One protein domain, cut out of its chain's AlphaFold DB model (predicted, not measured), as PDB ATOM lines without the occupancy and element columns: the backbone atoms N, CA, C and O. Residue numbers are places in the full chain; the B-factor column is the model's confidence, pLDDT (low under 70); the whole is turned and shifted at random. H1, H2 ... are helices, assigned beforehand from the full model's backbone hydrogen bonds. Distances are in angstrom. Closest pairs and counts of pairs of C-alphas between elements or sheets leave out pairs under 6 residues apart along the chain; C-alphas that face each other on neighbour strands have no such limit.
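Overview. This is residues 385 to 449 of the 529 residues of the protein "3'-5' exonuclease domain-containing protein" of Paramecium tetraurelia (UniProt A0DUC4). One long helix, H1, has two shorter helices packed on different sides of it, H2 on its residues 388 to 395 and H3 on its residues 389 to 396, both running back against it; the three helix centres make a triangle. H2 and H3 do not meet, and the unnamed stretch 421 to 432 crosses between them on the side away from H1. The printed part has 65 residues with three named helices, in the order H1, H2, H3, and no named strand; the class is all helix. It is compact, with a radius of gyration of the C-alphas of 11.7 A, yet elongated, spanning 37 by 23 by 17 A.

Along the chain. H1, residues 385 to 404, is 28.6 A long from first to last C-alpha and begins with C-alpha 385 at (10.888, 16.014, -4.186). H2, residues 412 to 420, begins with C-alpha 412 at (19.628, 6.566, 11.549). H3, residues 433 to 446, is 19.7 A long and ends with C-alpha 446 at (13.068, 25.464, -6.784).

Arrangement. H1 touches H3 with residues 389 to 396 alone; the closest C-alphas, of Val 389 and Asn 440, are 5.9 A apart. These two run opposite ways at a shallow tilt of 32 degrees, only just short of steep. H1 touches H2 with residues 388 to 395 alone; the closest C-alphas, of Val 395 and Tyr 414, are 7.1 A apart. H1 and H2 form a helical hairpin, running opposite ways at a shallow tilt of 13 degrees. H2 and H3 are apart. In H1, H2 and H3 every O i to N i+4 pair is within hydrogen-bond range.

Size, cuts and confidence. The two C-alphas farthest apart, of Gly 406 and Asn 449, are 37.8 A apart. The printed part has no cut. The link from H1 to H2 is short, with 7 residues, and that from H2 to H3 is long, with 12. The mean pLDDT of the printed part is 81.2; residues 385, 424 and 446 to 449 are under 70.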
ATOM      1  N   GLU A 385      10.061  14.824  -4.476       68.19
ATOM      2  CA  GLU A 385      10.888  16.014  -4.186       68.19
ATOM      3  C   GLU A 385      10.336  16.873  -3.025       68.19
ATOM      4  O   GLU A 385      11.080  17.373  -2.180       68.19
ATOM      5  N   LYS A 386       9.007  17.009  -2.914       72.19
ATOM      6  CA  LYS A 386       8.368  17.664  -1.757       72.19
ATOM      7  C   LYS A 386       8.477  16.807  -0.501       72.19
ATOM      8  O   LYS A 386       8.704  17.343   0.580       72.19
ATOM      9  N   LEU A 387       8.336  15.489  -0.642       72.75
ATOM     10  CA  LEU A 387       8.489  14.553   0.467       72.75
ATOM     11  C   LEU A 387       9.914  14.608   1.033       72.75
ATOM     12  O   LEU A 387      10.077  14.617   2.251       72.75
ATOM     13  N   VAL A 388      10.925  14.726   0.168       80.19
ATOM     14  CA  VAL A 388      12.321  14.989   0.542       80.19
ATOM     15  C   VAL A 388      12.420  16.276   1.359       80.19
ATOM     16  O   VAL A 388      12.947  16.251   2.468       80.19
ATOM     17  N   VAL A 389      11.870  17.389   0.865       81.81
ATOM     18  CA  VAL A 389      11.921  18.692   1.556       81.81
ATOM     19  C   VAL A 389      11.204  18.678   2.904       81.81
ATOM     20  O   VAL A 389      11.720  19.225   3.884       81.81
ATOM     21  N   ASP A 390      10.047  18.027   2.996       79.19
ATOM     22  CA  ASP A 390       9.299  17.885   4.246       79.19
ATOM     23  C   ASP A 390      10.070  17.018   5.255       79.19
ATOM     24  O   ASP A 390      10.203  17.396   6.426       79.19
ATOM     25  N   LYS A 391      10.650  15.894   4.807       83.31
ATOM     26  CA  LYS A 391      11.467  15.000   5.643       83.31
ATOM     27  C   LYS A 391      12.762  15.665   6.111       83.31
ATOM     28  O   LYS A 391      13.055  15.622   7.306       83.31
ATOM     29  N   LEU A 392      13.484  16.353   5.225       85.69
ATOM     30  CA  LEU A 392      14.670  17.142   5.581       85.69
ATOM     31  C   LEU A 392      14.319  18.262   6.564       85.69
ATOM     32  O   LEU A 392      15.003  18.451   7.568       85.69
ATOM     33  N   SER A 393      13.216  18.977   6.332       87.50
ATOM     34  CA  SER A 393      12.738  20.023   7.243       87.50
ATOM     35  C   SER A 393      12.380  19.472   8.625       87.50
ATOM     36  O   SER A 393      12.616  20.146   9.629       87.50
ATOM     37  N   HIS A 394      11.814  18.266   8.698       85.94
ATOM     38  CA  HIS A 394      11.532  17.597   9.963       85.94
ATOM     39  C   HIS A 394      12.825  17.198  10.683       85.94
ATOM     40  O   HIS A 394      12.982  17.539  11.855       85.94
ATOM     41  N   VAL A 395      13.769  16.557   9.988       86.62
ATOM     42  CA  VAL A 395      15.077  16.185  10.550       86.62
ATOM     43  C   VAL A 395      15.812  17.400  11.111       86.62
ATOM     44  O   VAL A 395      16.217  17.378  12.272       86.62
ATOM     45  N   LEU A 396      15.890  18.495  10.350       88.25
ATOM     46  CA  LEU A 396      16.540  19.734  10.789       88.25
ATOM     47  C   LEU A 396      15.878  20.320  12.047       88.25
ATOM     48  O   LEU A 396      16.570  20.670  13.002       88.25
ATOM     49  N   LYS A 397      14.538  20.371  12.099       88.19
ATOM     50  CA  LYS A 397      13.798  20.850  13.284       88.19
ATOM     51  C   LYS A 397      13.992  19.948  14.500       88.19
ATOM     52  O   LYS A 397      14.110  20.439  15.623       88.19
ATOM     53  N   LYS A 398      13.998  18.631  14.291       86.94
ATOM     54  CA  LYS A 398      14.176  17.646  15.360       86.94
ATOM     55  C   LYS A 398      15.586  17.721  15.940       86.94
ATOM     56  O   LYS A 398      15.712  17.756  17.161       86.94
ATOM     57  N   TYR A 399      16.607  17.818  15.087       87.69
ATOM     58  CA  TYR A 399      17.986  18.081  15.495       87.69
ATOM     59  C   TYR A 399      18.052  19.331  16.379       87.69
ATOM     60  O   TYR A 399      18.466  19.247  17.530       87.69
ATOM     61  N   GLU A 400      17.521  20.464  15.909       87.00
ATOM     62  CA  GLU A 400      17.519  21.711  16.685       87.00
ATOM     63  C   GLU A 400      16.823  21.588  18.041       87.00
ATOM     64  O   GLU A 400      17.319  22.110  19.039       87.00
ATOM     65  N   SER A 401      15.678  20.907  18.089       88.19
ATOM     66  CA  SER A 401      14.938  20.696  19.331       88.19
ATOM     67  C   SER A 401      15.711  19.829  20.324       88.19
ATOM     68  O   SER A 401      15.684  20.117  21.520       88.19
ATOM     69  N   LEU A 402      16.373  18.766  19.858       85.75
ATOM     70  CA  LEU A 402      17.120  17.847  20.715       85.75
ATOM     71  C   LEU A 402      18.424  18.477  21.202       85.75
ATOM     72  O   LEU A 402      18.684  18.438  22.402       85.75
ATOM     73  N   THR A 403      19.166  19.162  20.330       84.50
ATOM     74  CA  THR A 403      20.371  19.903  20.721       84.50
ATOM     75  C   THR A 403      20.045  20.985  21.753       84.50
ATOM     76  O   THR A 403      20.740  21.092  22.760       84.50
ATOM     77  N   LYS A 404      18.951  21.744  21.572       85.94
ATOM     78  CA  LYS A 404      18.492  22.735  22.568       85.94
ATOM     79  C   LYS A 404      18.128  22.107  23.914       85.94
ATOM     80  O   LYS A 404      18.296  22.747  24.944       85.94
ATOM     81  N   ALA A 405      17.632  20.874  23.905       82.69
ATOM     82  CA  ALA A 405      17.304  20.117  25.108       82.69
ATOM     83  C   ALA A 405      18.506  19.341  25.691       82.69
ATOM     84  O   ALA A 405      18.313  18.578  26.636       82.69
ATOM     85  N   GLY A 406      19.712  19.483  25.124       81.62
ATOM     86  CA  GLY A 406      20.910  18.745  25.541       81.62
ATOM     87  C   GLY A 406      20.855  17.238  25.258       81.62
ATOM     88  O   GLY A 406      21.537  16.463  25.921       81.62
ATOM     89  N   LYS A 407      20.014  16.800  24.313       81.94
ATOM     90  CA  LYS A 407      19.791  15.386  23.976       81.94
ATOM     91  C   LYS A 407      20.483  15.001  22.669       81.94
ATOM     92  O   LYS A 407      20.586  15.810  21.749       81.94
ATOM     93  N   HIS A 408      20.898  13.737  22.583       81.12
ATOM     94  CA  HIS A 408      21.515  13.155  21.390       81.12
ATOM     95  C   HIS A 408      20.513  13.049  20.227       81.12
ATOM     96  O   HIS A 408      19.364  12.643  20.425       81.12
ATOM     97  N   PHE A 409      20.949  13.403  19.016       81.12
ATOM     98  CA  PHE A 409      20.181  13.221  17.786       81.12
ATOM     99  C   PHE A 409      20.574  11.897  17.127       81.12
ATOM    100  O   PHE A 409      21.742  11.669  16.837       81.12
ATOM    101  N   ASP A 410      19.597  11.020  16.909       78.75
ATOM    102  CA  ASP A 410      19.815   9.737  16.241       78.75
ATOM    103  C   ASP A 410      19.975   9.915  14.722       78.75
ATOM    104  O   ASP A 410      19.085  10.436  14.043       78.75
ATOM    105  N   MET A 411      21.120   9.461  14.214       78.19
ATOM    106  CA  MET A 411      21.576   9.634  12.835       78.19
ATOM    107  C   MET A 411      20.903   8.664  11.860       78.19
ATOM    108  O   MET A 411      20.843   8.952  10.665       78.19
ATOM    109  N   MET A 412      20.306   7.578  12.363       74.81
ATOM    110  CA  MET A 412      19.628   6.566  11.549       74.81
ATOM    111  C   MET A 412      18.522   7.179  10.673       74.81
ATOM    112  O   MET A 412      18.359   6.833   9.507       74.81
ATOM    113  N   GLN A 413      17.823   8.200  11.185       73.88
ATOM    114  CA  GLN A 413      16.766   8.894  10.438       73.88
ATOM    115  C   GLN A 413      17.288   9.671   9.225       73.88
ATOM    116  O   GLN A 413      16.561   9.858   8.249       73.88
ATOM    117  N   TYR A 414      18.521  10.176   9.301       81.88
ATOM    118  CA  TYR A 414      19.160  10.870   8.190       81.88
ATOM    119  C   TYR A 414      19.643   9.877   7.131       81.88
ATOM    120  O   TYR A 414      19.398  10.089   5.943       81.88
ATOM    121  N   GLU A 415      20.258   8.776   7.565       82.81
ATOM    122  CA  GLU A 415      20.702   7.692   6.684       82.81
ATOM    123  C   GLU A 415      19.534   7.086   5.899       82.81
ATOM    124  O   GLU A 415      19.645   6.902   4.687       82.81
ATOM    125  N   ASP A 416      18.385   6.877   6.547       78.62
ATOM    126  CA  ASP A 416      17.165   6.392   5.896       78.62
ATOM    127  C   ASP A 416      16.692   7.329   4.781       78.62
ATOM    128  O   ASP A 416      16.394   6.882   3.674       78.62
ATOM    129  N   ILE A 417      16.649   8.644   5.034       78.69
ATOM    130  CA  ILE A 417      16.264   9.640   4.019       78.69
ATOM    131  C   ILE A 417      17.280   9.642   2.878       78.69
ATOM    132  O   ILE A 417      16.897   9.631   1.708       78.69
ATOM    133  N   ARG A 418      18.574   9.632   3.202       84.06
ATOM    134  CA  ARG A 418      19.646   9.606   2.210       84.06
ATOM    135  C   ARG A 418      19.556   8.378   1.312       84.06
ATOM    136  O   ARG A 418      19.662   8.521   0.101       84.06
ATOM    137  N   ASN A 419      19.322   7.202   1.880       82.38
ATOM    138  CA  ASN A 419      19.200   5.959   1.124       82.38
ATOM    139  C   ASN A 419      17.910   5.909   0.304       82.38
ATOM    140  O   ASN A 419      17.937   5.474  -0.846       82.38
ATOM    141  N   GLN A 420      16.801   6.388   0.874       76.56
ATOM    142  CA  GLN A 420      15.495   6.390   0.222       76.56
ATOM    143  C   GLN A 420      15.444   7.311  -1.000       76.56
ATOM    144  O   GLN A 420      14.775   6.983  -1.973       76.56
ATOM    145  N   PHE A 421      16.120   8.461  -0.955       78.81
ATOM    146  CA  PHE A 421      16.028   9.482  -2.005       78.81
ATOM    147  C   PHE A 421      17.344   9.708  -2.757       78.81
ATOM    148  O   PHE A 421      17.493  10.729  -3.427       78.81
ATOM    149  N   LYS A 422      18.282   8.756  -2.682       82.25
ATOM    150  CA  LYS A 422      19.607   8.837  -3.327       82.25
ATOM    151  C   LYS A 422      19.545   9.095  -4.838       82.25
ATOM    152  O   LYS A 422      20.433   9.743  -5.378       82.25
ATOM    153  N   ASP A 423      18.500   8.591  -5.496       73.56
ATOM    154  CA  ASP A 423      18.316   8.683  -6.948       73.56
ATOM    155  C   ASP A 423      17.681  10.023  -7.367       73.56
ATOM    156  O   ASP A 423      17.717  10.395  -8.536       73.56
ATOM    157  N   LEU A 424      17.119  10.765  -6.405       69.88
ATOM    158  CA  LEU A 424      16.447  12.050  -6.615       69.88
ATOM    159  C   LEU A 424      17.308  13.229  -6.179       69.88
ATOM    160  O   LEU A 424      17.273  14.291  -6.796       69.88
ATOM    161  N   ILE A 425      18.061  13.065  -5.091       80.56
ATOM    162  CA  ILE A 425      18.907  14.115  -4.550       80.56
ATOM    163  C   ILE A 425      20.193  13.558  -3.955       80.56
ATOM    164  O   ILE A 425      20.210  12.575  -3.215       80.56
ATOM    165  N   GLN A 426      21.289  14.260  -4.223       84.00
ATOM    166  CA  GLN A 426      22.566  13.970  -3.603       84.00
ATOM    167  C   GLN A 426      22.644  14.648  -2.233       84.00
ATOM    168  O   GLN A 426      22.799  15.866  -2.137       84.00
ATOM    169  N   LEU A 427      22.516  13.850  -1.168       86.06
ATOM    170  CA  LEU A 427      22.728  14.302   0.207       86.06
ATOM    171  C   LEU A 427      24.152  13.963   0.694       86.06
ATOM    172  O   LEU A 427      24.686  12.908   0.321       86.06
ATOM    173  N   PRO A 428      24.750  14.816   1.549       86.62
ATOM    174  CA  PRO A 428      26.064  14.593   2.156       86.62
ATOM    175  C   PRO A 428      26.215  13.201   2.785       86.62
ATOM    176  O   PRO A 428      25.251  12.634   3.299       86.62
ATOM    177  N   ALA A 429      27.414  12.616   2.735       84.06
ATOM    178  CA  ALA A 429      27.666  11.302   3.341       84.06
ATOM    179  C   ALA A 429      27.528  11.340   4.871       84.06
ATOM    180  O   ALA A 429      26.943  10.434   5.456       84.06
ATOM    181  N   GLU A 430      27.998  12.422   5.487       84.50
ATOM    182  CA  GLU A 430      27.852  12.701   6.913       84.50
ATOM    183  C   GLU A 430      26.798  13.788   7.134       84.50
ATOM    184  O   GLU A 430      26.540  14.612   6.257       84.50
ATOM    185  N   PHE A 431      26.156  13.799   8.301       86.12
ATOM    186  CA  PHE A 431      25.170  14.831   8.614       86.12
ATOM    187  C   PHE A 431      25.860  16.177   8.876       86.12
ATOM    188  O   PHE A 431      26.482  16.372   9.919       86.12
ATOM    189  N   ASP A 432      25.660  17.137   7.975       87.81
ATOM    190  CA  ASP A 432      26.021  18.542   8.183       87.81
ATOM    191  C   ASP A 432      24.757  19.413   8.176       87.81
ATOM    192  O   ASP A 432      24.082  19.584   7.158       87.81
ATOM    193  N   LYS A 433      24.436  20.019   9.327       87.06
ATOM    194  CA  LYS A 433      23.268  20.900   9.465       87.06
ATOM    195  C   LYS A 433      23.305  22.072   8.481       87.06
ATOM    196  O   LYS A 433      22.265  22.426   7.922       87.06
ATOM    197  N   GLN A 434      24.444  22.745   8.341       88.12
ATOM    198  CA  GLN A 434      24.547  23.956   7.529       88.12
ATOM    199  C   GLN A 434      24.371  23.622   6.051       88.12
ATOM    200  O   GLN A 434      23.632  24.314   5.348       88.12
ATOM    201  N   GLU A 435      25.004  22.546   5.596       89.69
ATOM    202  CA  GLU A 435      24.883  22.077   4.220       89.69
ATOM    203  C   GLU A 435      23.462  21.594   3.913       89.69
ATOM    204  O   GLU A 435      22.847  22.049   2.948       89.69
ATOM    205  N   LEU A 436      22.872  20.779   4.794       88.31
ATOM    206  CA  LEU A 436      21.494  20.308   4.646       88.31
ATOM    207  C   LEU A 436      20.478  21.448   4.674       88.31
ATOM    208  O   LEU A 436      19.481  21.397   3.956       88.31
ATOM    209  N   THR A 437      20.722  22.498   5.463       89.62
ATOM    210  CA  THR A 437      19.873  23.698   5.459       89.62
ATOM    211  C   THR A 437      19.946  24.403   4.105       89.62
ATOM    212  O   THR A 437      18.903  24.706   3.532       89.62
ATOM    213  N   LYS A 438      21.149  24.583   3.540       91.00
ATOM    214  CA  LYS A 438      21.333  25.180   2.205       91.00
ATOM    215  C   LYS A 438      20.659  24.355   1.109       91.00
ATOM    216  O   LYS A 438      19.963  24.926   0.272       91.00
ATOM    217  N   ILE A 439      20.834  23.032   1.127       87.31
ATOM    218  CA  ILE A 439      20.192  22.110   0.181       87.31
ATOM    219  C   ILE A 439      18.671  22.219   0.304       87.31
ATOM    220  O   ILE A 439      17.988  22.474  -0.683       87.31
ATOM    221  N   ASN A 440      18.136  22.104   1.521       87.56
ATOM    222  CA  ASN A 440      16.701  22.184   1.778       87.56
ATOM    223  C   ASN A 440      16.114  23.542   1.355       87.56
ATOM    224  O   ASN A 440      15.025  23.594   0.795       87.56
ATOM    225  N   ASP A 441      16.826  24.646   1.573       85.12
ATOM    226  CA  ASP A 441      16.372  25.979   1.172       85.12
ATOM    227  C   ASP A 441      16.465  26.209  -0.342       85.12
ATOM    228  O   ASP A 441      15.580  26.849  -0.917       85.12
ATOM    229  N   LYS A 442      17.474  25.634  -1.010       84.38
ATOM    230  CA  LYS A 442      17.558  25.597  -2.475       84.38
ATOM    231  C   LYS A 442      16.381  24.821  -3.065       84.38
ATOM    232  O   LYS A 442      15.662  25.378  -3.889       84.38
ATOM    233  N   LEU A 443      16.121  23.608  -2.577       79.56
ATOM    234  CA  LEU A 443      14.977  22.801  -3.010       79.56
ATOM    235  C   LEU A 443      13.659  23.518  -2.746       79.56
ATOM    236  O   LEU A 443      12.804  23.564  -3.618       79.56
ATOM    237  N   LYS A 444      13.492  24.142  -1.570       75.44
ATOM    238  CA  LYS A 444      12.321  24.977  -1.267       75.44
ATOM    239  C   LYS A 444      12.164  26.127  -2.247       75.44
ATOM    240  O   LYS A 444      11.029  26.503  -2.506       75.44
ATOM    241  N   LYS A 445      13.260  26.715  -2.741       73.44
ATOM    242  CA  LYS A 445      13.254  27.805  -3.727       73.44
ATOM    243  C   LYS A 445      12.912  27.300  -5.130       73.44
ATOM    244  O   LYS A 445      12.153  27.968  -5.821       73.44
ATOM    245  N   GLU A 446      13.409  26.133  -5.519       68.69
ATOM    246  CA  GLU A 446      13.068  25.464  -6.784       68.69
ATOM    247  C   GLU A 446      11.591  25.033  -6.790       68.69
ATOM    248  O   GLU A 446      10.854  25.385  -7.705       68.69
ATOM    249  N   LEU A 447      11.116  24.461  -5.678       63.66
ATOM    250  CA  LEU A 447       9.699  24.260  -5.341       63.66
ATOM    251  C   LEU A 447       8.860  25.541  -5.357       63.66
ATOM    252  O   LEU A 447       7.634  25.493  -5.499       63.66
ATOM    253  N   LYS A 448       9.494  26.690  -5.099       53.41
ATOM    254  CA  LYS A 448       8.814  27.977  -4.917       53.41
ATOM    255  C   LYS A 448       8.325  28.567  -6.228       53.41
ATOM    256  O   LYS A 448       7.440  29.417  -6.158       53.41
ATOM    257  N   ASN A 449       8.806  28.093  -7.383       54.62
ATOM    258  CA  ASN A 449       8.154  28.328  -8.677       54.62
ATOM    259  C   ASN A 449       6.863  27.504  -8.741       54.62
ATOM    260  O   ASN A 449       6.691  26.597  -9.550       54.62
TER     261      ASN A 449